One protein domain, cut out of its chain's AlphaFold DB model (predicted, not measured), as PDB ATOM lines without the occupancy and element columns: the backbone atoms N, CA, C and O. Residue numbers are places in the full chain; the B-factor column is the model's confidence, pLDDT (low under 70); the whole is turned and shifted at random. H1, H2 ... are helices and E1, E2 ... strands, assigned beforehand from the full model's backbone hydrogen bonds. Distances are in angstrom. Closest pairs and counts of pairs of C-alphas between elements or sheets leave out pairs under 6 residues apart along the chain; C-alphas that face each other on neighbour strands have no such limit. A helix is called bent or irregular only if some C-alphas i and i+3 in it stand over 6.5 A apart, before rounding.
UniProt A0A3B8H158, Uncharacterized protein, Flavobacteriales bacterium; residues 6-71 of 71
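This is residues 6 to 71 of the 71 residues of an uncharacterized protein of Flavobacteriales bacterium (UniProt A0A3B8H158). One long helix, H2, makes the length of the model, with the short helix H1 side by side with part of it and running the opposite way, and a two-stranded hairpin, E1 and E2, beside the two helices; H1 packs on residues 47 to 54 of H2 and also comes near E1. The last part of H2 and the two residues after it, residues 59 to 71, stick out from this body as a bare arm. The printed part has 66 residues, with two named helices and two named strands in the order H1, E1, E2, H2; the sheet has the order E1 - E2, antiparallel, and the class is mixed, helices and strands. The whole is loose, with a radius of gyration of the C-alphas of 14.2 A, and elongated, its C-alphas spanning 47 by 26 by 16 A along the three main axes.

The printed part begins with helix H1, residues 6 to 17. A tight link of 3 residues leads from it to strand E1, residues 21 to 28. H1 and E1 have 4 pairs of C-alphas within 8 A, the closest being those of Phe 12 and Val 22, 7.1 A apart. After another tight link of 3 residues comes strand E2, residues 32 to 38, and E1 and E2 form a hairpin. They are antiparallel neighbours, with 156 degrees between their N-to-C directions. The C-alphas of Val 22 and Val 37 face each other at 4.6 A, and those of Ile 28 and Asn 32 at 5.0 A. Across the pair, N 23 and O 36 are within hydrogen-bond range at 2.8 A, and so are N 34 and O 26 at 2.9 A. H1 and E2 are apart, but only just, their closest C-alphas being 8.3 A from each other. A tight link of 2 residues joins E2 to helix H2, residues 41 to 69. H2 touches H1 with its residues 47 to 54 alone, in 6 pairs of C-alphas within 8 A; the closest are those of Phe 11 and Leu 50, 7.1 A apart. The lines of the two helices stand at a shallow tilt of 12 degrees, and they run opposite ways. H2 and E2 have 1 pair of C-alphas within 8 A, that of Val 37 and Met 47, at 8.0 A. E1 and H2 are apart. In H1 every O i to N i+4 pair is within hydrogen-bond range; in H2 it is 23 of 25.

H1 starts at C-alpha 6, at (316.934, 168.477, 358.242), and measures 16.6 A from first to last C-alpha over its 12 residues. E1 has 8 residues and measures 20.5 A, from Glu 21 to Ile 28. E2 has 7 residues and measures 19.4 A, from Asn 32 to Ile 38. H2 begins at C-alpha 41, at (296.962, 187.831, 355.836), and ends at C-alpha 69, at (319.232, 161.659, 381.365), 42.8 A away after 29 residues. H2 is irregular: C-alphas 42 and 45 are 7.4 A apart, against about 5 A in a regular helix, and its line is a rough one.

The two C-alphas farthest apart are those of Glu 40 and Asn 71, at 47.0 A. Residues 59 to 71, of which 59 to 69 belong to H2, stand free. The body without them has 53 residues, spans 34 by 22 by 14 A and has a radius of gyration of 11.1 A. The printed part has no cut, and no link is long. It ends at Asn 71, the chain's last residue. The mean pLDDT of the printed part is 83.7; residues 30 to 32 and 69 to 71 are under 70.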
ATOM      1  N   GLU A   6     318.042 169.121 358.940       79.94
ATOM      2  CA  GLU A   6     316.934 168.477 358.242       79.94
ATOM      3  C   GLU A   6     315.595 169.159 358.549       79.94
ATOM      4  O   GLU A   6     314.796 169.361 357.638       79.94
ATOM      5  N   ILE A   7     315.366 169.563 359.805       80.69
ATOM      6  CA  ILE A   7     314.153 170.287 360.219       80.69
ATOM      7  C   ILE A   7     314.171 171.705 359.658       80.69
ATOM      8  O   ILE A   7     313.165 172.179 359.135       80.69
ATOM      9  N   ILE A   8     315.341 172.344 359.685       78.88
ATOM     10  CA  ILE A   8     315.567 173.635 359.036       78.88
ATOM     11  C   ILE A   8     315.248 173.536 357.535       78.88
ATOM     12  O   ILE A   8     314.434 174.300 357.026       78.88
ATOM     13  N   ALA A   9     315.845 172.580 356.819       82.88
ATOM     14  CA  ALA A   9     315.628 172.404 355.384       82.88
ATOM     15  C   ALA A   9     314.161 172.081 355.050       82.88
ATOM     16  O   ALA A   9     313.623 172.591 354.063       82.88
ATOM     17  N   TRP A  10     313.503 171.270 355.883       88.19
ATOM     18  CA  TRP A  10     312.073 170.997 355.778       88.19
ATOM     19  C   TRP A  10     311.243 172.279 355.909       88.19
ATOM     20  O   TRP A  10     310.391 172.520 355.059       88.19
ATOM     21  N   PHE A  11     311.531 173.127 356.902       87.31
ATOM     22  CA  PHE A  11     310.807 174.381 357.111       87.31
ATOM     23  C   PHE A  11     310.864 175.285 355.875       87.31
ATOM     24  O   PHE A  11     309.822 175.715 355.389       87.31
ATOM     25  N   PHE A  12     312.059 175.511 355.316       86.50
ATOM     26  CA  PHE A  12     312.213 176.313 354.094       86.50
ATOM     27  C   PHE A  12     311.464 175.701 352.901       86.50
ATOM     28  O   PHE A  12     310.811 176.421 352.150       86.50
ATOM     29  N   THR A  13     311.505 174.372 352.761       89.00
ATOM     30  CA  THR A  13     310.808 173.657 351.682       89.00
ATOM     31  C   THR A  13     309.288 173.788 351.797       89.00
ATOM     32  O   THR A  13     308.603 173.980 350.795       89.00
ATOM     33  N   GLU A  14     308.728 173.661 353.001       90.50
ATOM     34  CA  GLU A  14     307.285 173.822 353.197       90.50
ATOM     35  C   GLU A  14     306.852 175.280 353.066       90.50
ATOM     36  O   GLU A  14     305.838 175.559 352.429       90.50
ATOM     37  N   ALA A  15     307.636 176.220 353.593       87.50
ATOM     38  CA  ALA A  15     307.359 177.640 353.439       87.50
ATOM     39  C   ALA A  15     307.265 178.038 351.954       87.50
ATOM     40  O   ALA A  15     306.301 178.696 351.557       87.50
ATOM     41  N   GLU A  16     308.180 177.545 351.112       87.88
ATOM     42  CA  GLU A  16     308.150 177.769 349.662       87.88
ATOM     43  C   GLU A  16     306.872 177.212 349.004       87.88
ATOM     44  O   GLU A  16     306.241 177.898 348.198       87.88
ATOM     45  N   LYS A  17     306.420 176.006 349.388       89.50
ATOM     46  CA  LYS A  17     305.157 175.420 348.883       89.50
ATOM     47  C   LYS A  17     303.937 176.269 349.230       89.50
ATOM     48  O   LYS A  17     302.986 176.323 348.451       89.50
ATOM     49  N   HIS A  18     303.963 176.917 350.390       87.94
ATOM     50  CA  HIS A  18     302.915 177.826 350.844       87.94
ATOM     51  C   HIS A  18     303.067 179.252 350.290       87.94
ATOM     52  O   HIS A  18     302.280 180.133 350.650       87.94
ATOM     53  N   LEU A  19     304.028 179.474 349.382       88.25
ATOM     54  CA  LEU A  19     304.365 180.780 348.807       88.25
ATOM     55  C   LEU A  19     304.693 181.817 349.891       88.25
ATOM     56  O   LEU A  19     304.370 182.997 349.747       88.25
ATOM     57  N   LEU A  20     305.275 181.362 351.003       90.81
ATOM     58  CA  LEU A  20     305.800 182.217 352.056       90.81
ATOM     59  C   LEU A  20     307.205 182.653 351.655       90.81
ATOM     60  O   LEU A  20     308.031 181.830 351.254       90.81
ATOM     61  N   GLU A  21     307.490 183.942 351.782       89.06
ATOM     62  CA  GLU A  21     308.844 184.442 351.584       89.06
ATOM     63  C   GLU A  21     309.589 184.343 352.916       89.06
ATOM     64  O   GLU A  21     309.168 184.913 353.920       89.06
ATOM     65  N   VAL A  22     310.689 183.591 352.934       87.19
ATOM     66  CA  VAL A  22     311.525 183.418 354.126       87.19
ATOM     67  C   VAL A  22     312.875 184.064 353.879       87.19
ATOM     68  O   VAL A  22     313.588 183.699 352.942       87.19
ATOM     69  N   GLN A  23     313.243 185.001 354.740       84.81
ATOM     70  CA  GLN A  23     314.528 185.679 354.699       84.81
ATOM     71  C   GLN A  23     315.379 185.234 355.884       84.81
ATOM     72  O   GLN A  23     314.945 185.270 357.033       84.81
ATOM     73  N   LEU A  24     316.611 184.805 355.610       82.44
ATOM     74  CA  LEU A  24     317.583 184.532 356.663       82.44
ATOM     75  C   LEU A  24     318.082 185.864 357.234       82.44
ATOM     76  O   LEU A  24     318.724 186.632 356.521       82.44
ATOM     77  N   VAL A  25     317.808 186.106 358.514       83.50
ATOM     78  CA  VAL A  25     318.219 187.322 359.228       83.50
ATOM     79  C   VAL A  25     319.625 187.147 359.787       83.50
ATOM     80  O   VAL A  25     320.509 187.962 359.533       83.50
ATOM     81  N   GLU A  26     319.851 186.064 360.533       80.44
ATOM     82  CA  GLU A  26     321.120 185.822 361.216       80.44
ATOM     83  C   GLU A  26     321.388 184.326 361.413       80.44
ATOM     84  O   GLU A  26     320.479 183.523 361.623       80.44
ATOM     85  N   VAL A  27     322.670 183.957 361.383       75.25
ATOM     86  CA  VAL A  27     323.151 182.640 361.809       75.25
ATOM     87  C   VAL A  27     323.808 182.792 363.180       75.25
ATOM     88  O   VAL A  27     324.871 183.402 363.297       75.25
ATOM     89  N   ILE A  28     323.191 182.233 364.223       75.62
ATOM     90  CA  ILE A  28     323.674 182.339 365.606       75.62
ATOM     91  C   ILE A  28     324.444 181.061 365.968       75.62
ATOM     92  O   ILE A  28     323.880 180.037 366.364       75.62
ATOM     93  N   GLY A  29     325.770 181.116 365.843       73.31
ATOM     94  CA  GLY A  29     326.637 179.948 366.025       73.31
ATOM     95  C   GLY A  29     326.594 179.002 364.819       73.31
ATOM     96  O   GLY A  29     326.457 179.452 363.690       73.31
ATOM     97  N   MET A  30     326.757 177.691 365.029       67.88
ATOM     98  CA  MET A  30     326.749 176.710 363.924       67.88
ATOM     99  C   MET A  30     325.361 176.133 363.612       67.88
ATOM    100  O   MET A  30     325.204 175.482 362.579       67.88
ATOM    101  N   ASP A  31     324.376 176.334 364.493       65.94
ATOM    102  CA  ASP A  31     323.170 175.491 364.517       65.94
ATOM    103  C   ASP A  31     321.858 176.235 364.787       65.94
ATOM    104  O   ASP A  31     320.807 175.602 364.810       65.94
ATOM    105  N   ASN A  32     321.892 177.553 365.000       69.19
ATOM    106  CA  ASN A  32     320.674 178.343 365.165       69.19
ATOM    107  C   ASN A  32     320.545 179.325 364.003       69.19
ATOM    108  O   ASN A  32     321.519 179.973 363.615       69.19
ATOM    109  N   LEU A  33     319.329 179.448 363.479       76.06
ATOM    110  CA  LEU A  33     318.984 180.392 362.425       76.06
ATOM    111  C   LEU A  33     317.858 181.284 362.922       76.06
ATOM    112  O   LEU A  33     316.864 180.789 363.451       76.06
ATOM    113  N   LEU A  34     318.019 182.586 362.726       81.38
ATOM    114  CA  LEU A  34     316.949 183.557 362.868       81.38
ATOM    115  C   LEU A  34     316.429 183.876 361.468       81.38
ATOM    116  O   LEU A  34     317.205 184.263 360.593       81.38
ATOM    117  N   VAL A  35     315.132 183.681 361.252       83.81
ATOM    118  CA  VAL A  35     314.485 183.902 359.958       83.81
ATOM    119  C   VAL A  35     313.289 184.827 360.119       83.81
ATOM    120  O   VAL A  35     312.547 184.712 361.092       83.81
ATOM    121  N   ASP A  36     313.095 185.701 359.142       88.38
ATOM    122  CA  ASP A  36     311.879 186.482 358.975       88.38
ATOM    123  C   ASP A  36     310.988 185.781 357.958       88.38
ATOM    124  O   ASP A  36     311.443 185.366 356.890       88.38
ATOM    125  N   VAL A  37     309.706 185.647 358.289       87.44
ATOM    126  CA  VAL A  37     308.701 185.083 357.387       87.44
ATOM    127  C   VAL A  37     307.753 186.197 356.983       87.44
ATOM    128  O   VAL A  37     307.023 186.743 357.811       87.44
ATOM    129  N   ILE A  38     307.763 186.534 355.701       88.31
ATOM    130  CA  ILE A  38     306.857 187.501 355.095       88.31
ATOM    131  C   ILE A  38     305.675 186.725 354.517       88.31
ATOM    132  O   ILE A  38     305.835 185.785 353.733       88.31
ATOM    133  N   TYR A  39     304.472 187.115 354.928       89.50
ATOM    134  CA  TYR A  39     303.237 186.438 354.555       89.50
ATOM    135  C   TYR A  39     302.090 187.433 354.365       89.50
ATOM    136  O   TYR A  39     301.992 188.453 355.050       89.50
ATOM    137  N   GLU A  40     301.183 187.126 353.440       92.38
ATOM    138  CA  GLU A  40     299.909 187.830 353.316       92.38
ATOM    139  C   GLU A  40     298.925 187.376 354.407       92.38
ATOM    140  O   GLU A  40     298.966 186.221 354.833       92.38
ATOM    141  N   PRO A  41     297.937 188.202 354.805       92.00
ATOM    142  CA  PRO A  41     296.962 187.831 355.836       92.00
ATOM    143  C   PRO A  41     296.262 186.482 355.604       92.00
ATOM    144  O   PRO A  41     295.962 185.774 356.564       92.00
ATOM    145  N   LYS A  42     296.033 186.111 354.337       91.31
ATOM    146  CA  LYS A  42     295.414 184.836 353.941       91.31
ATOM    147  C   LYS A  42     296.299 183.607 354.196       91.31
ATOM    148  O   LYS A  42     295.756 182.520 354.269       91.31
ATOM    149  N   GLN A  43     297.614 183.797 354.329       90.44
ATOM    150  CA  GLN A  43     298.626 182.757 354.565       90.44
ATOM    151  C   GLN A  43     298.993 182.613 356.056       90.44
ATOM    152  O   GLN A  43     299.878 181.842 356.430       90.44
ATOM    153  N   ARG A  44     298.355 183.404 356.933       90.69
ATOM    154  CA  ARG A  44     298.665 183.428 358.369       90.69
ATOM    155  C   ARG A  44     298.488 182.055 359.016       90.69
ATOM    156  O   ARG A  44     299.241 181.721 359.925       90.69
ATOM    157  N   MET A  45     297.481 181.292 358.590       92.19
ATOM    158  CA  MET A  45     297.190 179.984 359.178       92.19
ATOM    159  C   MET A  45     298.297 178.983 358.848       92.19
ATOM    160  O   MET A  45     298.794 178.295 359.731       92.19
ATOM    161  N   GLU A  46     298.731 178.964 357.592       90.06
ATOM    162  CA  GLU A  46     299.814 178.132 357.085       90.06
ATOM    163  C   GLU A  46     301.127 178.455 357.806       90.06
ATOM    164  O   GLU A  46     301.816 177.546 358.265       90.06
ATOM    165  N   MET A  47     301.435 179.744 357.992       90.31
ATOM    166  CA  MET A  47     302.598 180.174 358.769       90.31
ATOM    167  C   MET A  47     302.532 179.674 360.222       90.31
ATOM    168  O   MET A  47     303.505 179.104 360.711       90.31
ATOM    169  N   MET A  48     301.396 179.845 360.910       90.69
ATOM    170  CA  MET A  48     301.238 179.379 362.296       90.69
ATOM    171  C   MET A  48     301.404 177.860 362.408       90.69
ATOM    172  O   MET A  48     302.120 177.397 363.288       90.69
ATOM    173  N   MET A  49     300.815 177.094 361.485       90.62
ATOM    174  CA  MET A  49     300.953 175.634 361.456       90.62
ATOM    175  C   MET A  49     302.406 175.181 361.283       90.62
ATOM    176  O   MET A  49     302.819 174.183 361.873       90.62
ATOM    177  N   LEU A  50     303.189 175.887 360.461       88.81
ATOM    178  CA  LEU A  50     304.608 175.579 360.282       88.81
ATOM    179  C   LEU A  50     305.409 175.850 361.557       88.81
ATOM    180  O   LEU A  50     306.258 175.033 361.908       88.81
ATOM    181  N   ILE A  51     305.116 176.950 362.258       87.06
ATOM    182  CA  ILE A  51     305.752 177.280 363.540       87.06
ATOM    183  C   ILE A  51     305.407 176.226 364.594       87.06
ATOM    184  O   ILE A  51     306.320 175.659 365.185       87.06
ATOM    185  N   GLU A  52     304.121 175.912 364.781       89.88
ATOM    186  CA  GLU A  52     303.667 174.909 365.758       89.88
ATOM    187  C   GLU A  52     304.347 173.556 365.534       89.88
ATOM    188  O   GLU A  52     304.791 172.915 366.477       89.88
ATOM    189  N   ARG A  53     304.523 173.143 364.276       87.00
ATOM    190  CA  ARG A  53     305.163 171.864 363.952       87.00
ATOM    191  C   ARG A  53     306.661 171.828 364.259       87.00
ATOM    192  O   ARG A  53     307.187 170.761 364.580       87.00
ATOM    193  N   VAL A  54     307.355 172.962 364.143       85.19
ATOM    194  CA  VAL A  54     308.745 173.085 364.608       85.19
ATOM    195  C   VAL A  54     308.784 173.042 366.135       85.19
ATOM    196  O   VAL A  54     309.618 172.329 366.690       85.19
ATOM    197  N   ASP A  55     307.861 173.733 366.804       86.25
ATOM    198  CA  ASP A  55     307.764 173.770 368.266       86.25
ATOM    199  C   ASP A  55     307.459 172.387 368.864       86.25
ATOM    200  O   ASP A  55     308.112 171.969 369.821       86.25
ATOM    201  N   ASP A  56     306.541 171.631 368.258       87.81
ATOM    202  CA  ASP A  56     306.223 170.247 368.625       87.81
ATOM    203  C   ASP A  56     307.451 169.341 368.509       87.81
ATOM    204  O   ASP A  56     307.714 168.507 369.378       87.81
ATOM    205  N   TRP A  57     308.219 169.499 367.426       85.50
ATOM    206  CA  TRP A  57     309.451 168.743 367.233       85.50
ATOM    207  C   TRP A  57     310.477 169.071 368.328       85.50
ATOM    208  O   TRP A  57     311.105 168.159 368.871       85.50
ATOM    209  N   VAL A  58     310.609 170.353 368.691       83.06
ATOM    210  CA  VAL A  58     311.499 170.792 369.772       83.06
ATOM    211  C   VAL A  58     311.083 170.179 371.110       83.06
ATOM    212  O   VAL A  58     311.923 169.575 371.777       83.06
ATOM    213  N   HIS A  59     309.800 170.258 371.467       85.44
ATOM    214  CA  HIS A  59     309.285 169.702 372.722       85.44
ATOM    215  C   HIS A  59     309.500 168.186 372.814       85.44
ATOM    216  O   HIS A  59     309.981 167.691 373.833       85.44
ATOM    217  N   GLN A  60     309.215 167.436 371.744       85.12
ATOM    218  CA  GLN A  60     309.409 165.981 371.731       85.12
ATOM    219  C   GLN A  60     310.874 165.575 371.919       85.12
ATOM    220  O   GLN A  60     311.170 164.553 372.545       85.12
ATOM    221  N   GLU A  61     311.807 166.341 371.357       83.12
ATOM    222  CA  GLU A  61     313.231 166.053 371.504       83.12
ATOM    223  C   GLU A  61     313.740 166.409 372.911       83.12
ATOM    224  O   GLU A  61     314.550 165.667 373.472       83.12
ATOM    225  N   GLU A  62     313.218 167.473 373.530       82.94
ATOM    226  CA  GLU A  62     313.495 167.785 374.937       82.94
ATOM    227  C   GLU A  62     312.972 166.692 375.878       82.94
ATOM    228  O   GLU A  62     313.715 166.223 376.743       82.94
ATOM    229  N   GLU A  63     311.749 166.199 375.667       85.12
ATOM    230  CA  GLU A  63     311.199 165.070 376.428       85.12
ATOM    231  C   GLU A  63     312.048 163.801 376.275       85.12
ATOM    232  O   GLU A  63     312.378 163.141 377.266       85.12
ATOM    233  N   ARG A  64     312.463 163.467 375.045       84.38
ATOM    234  CA  ARG A  64     313.353 162.323 374.781       84.38
ATOM    235  C   ARG A  64     314.698 162.457 375.470       84.38
ATOM    236  O   ARG A  64     315.250 161.457 375.926       84.38
ATOM    237  N   ARG A  65     315.251 163.666 375.506       79.50
ATOM    238  CA  ARG A  65     316.517 163.929 376.178       79.50
ATOM    239  C   ARG A  65     316.373 163.757 377.688       79.50
ATOM    240  O   ARG A  65     317.192 163.052 378.271       79.50
ATOM    241  N   ASN A  66     315.318 164.300 378.290       80.62
ATOM    242  CA  ASN A  66     315.060 164.159 379.724       80.62
ATOM    243  C   ASN A  66     314.907 162.678 380.122       80.62
ATOM    244  O   ASN A  66     315.540 162.227 381.069       80.62
ATOM    245  N   GLN A  67     314.193 161.875 379.324       79.06
ATOM    246  CA  GLN A  67     314.056 160.426 379.559       79.06
ATOM    247  C   GLN A  67     315.376 159.639 379.437       79.06
ATOM    248  O   GLN A  67     315.504 158.554 380.007       79.06
ATOM    249  N   ARG A  68     316.349 160.143 378.667       75.31
ATOM    250  CA  ARG A  68     317.691 159.548 378.540       75.31
ATOM    251  C   ARG A  68     318.641 159.988 379.650       75.31
ATOM    252  O   ARG A  68     319.582 159.261 379.925       75.31
ATOM    253  N   GLU A  69     318.437 161.166 380.232       69.69
ATOM    254  CA  GLU A  69     319.232 161.659 381.365       69.69
ATOM    255  C   GLU A  69     318.760 161.054 382.706       69.69
ATOM    256  O   GLU A  69     319.535 161.009 383.659       69.69
ATOM    257  N   GLU A  70     317.525 160.543 382.774       65.00
ATOM    258  CA  GLU A  70     316.956 159.870 383.956       65.00
ATOM    259  C   GLU A  70     317.232 158.349 384.044       65.00
ATOM    260  O   GLU A  70     316.926 157.748 385.076       65.00
ATOM    261  N   ASN A  71     317.820 157.718 383.013       53.19
ATOM    262  CA  ASN A  71     318.162 156.280 382.964       53.19
ATOM    263  C   ASN A  71     319.674 156.039 382.883       53.19
ATOM    264  O   ASN A  71     320.132 155.030 383.469       53.19
TER     265      ASN A  71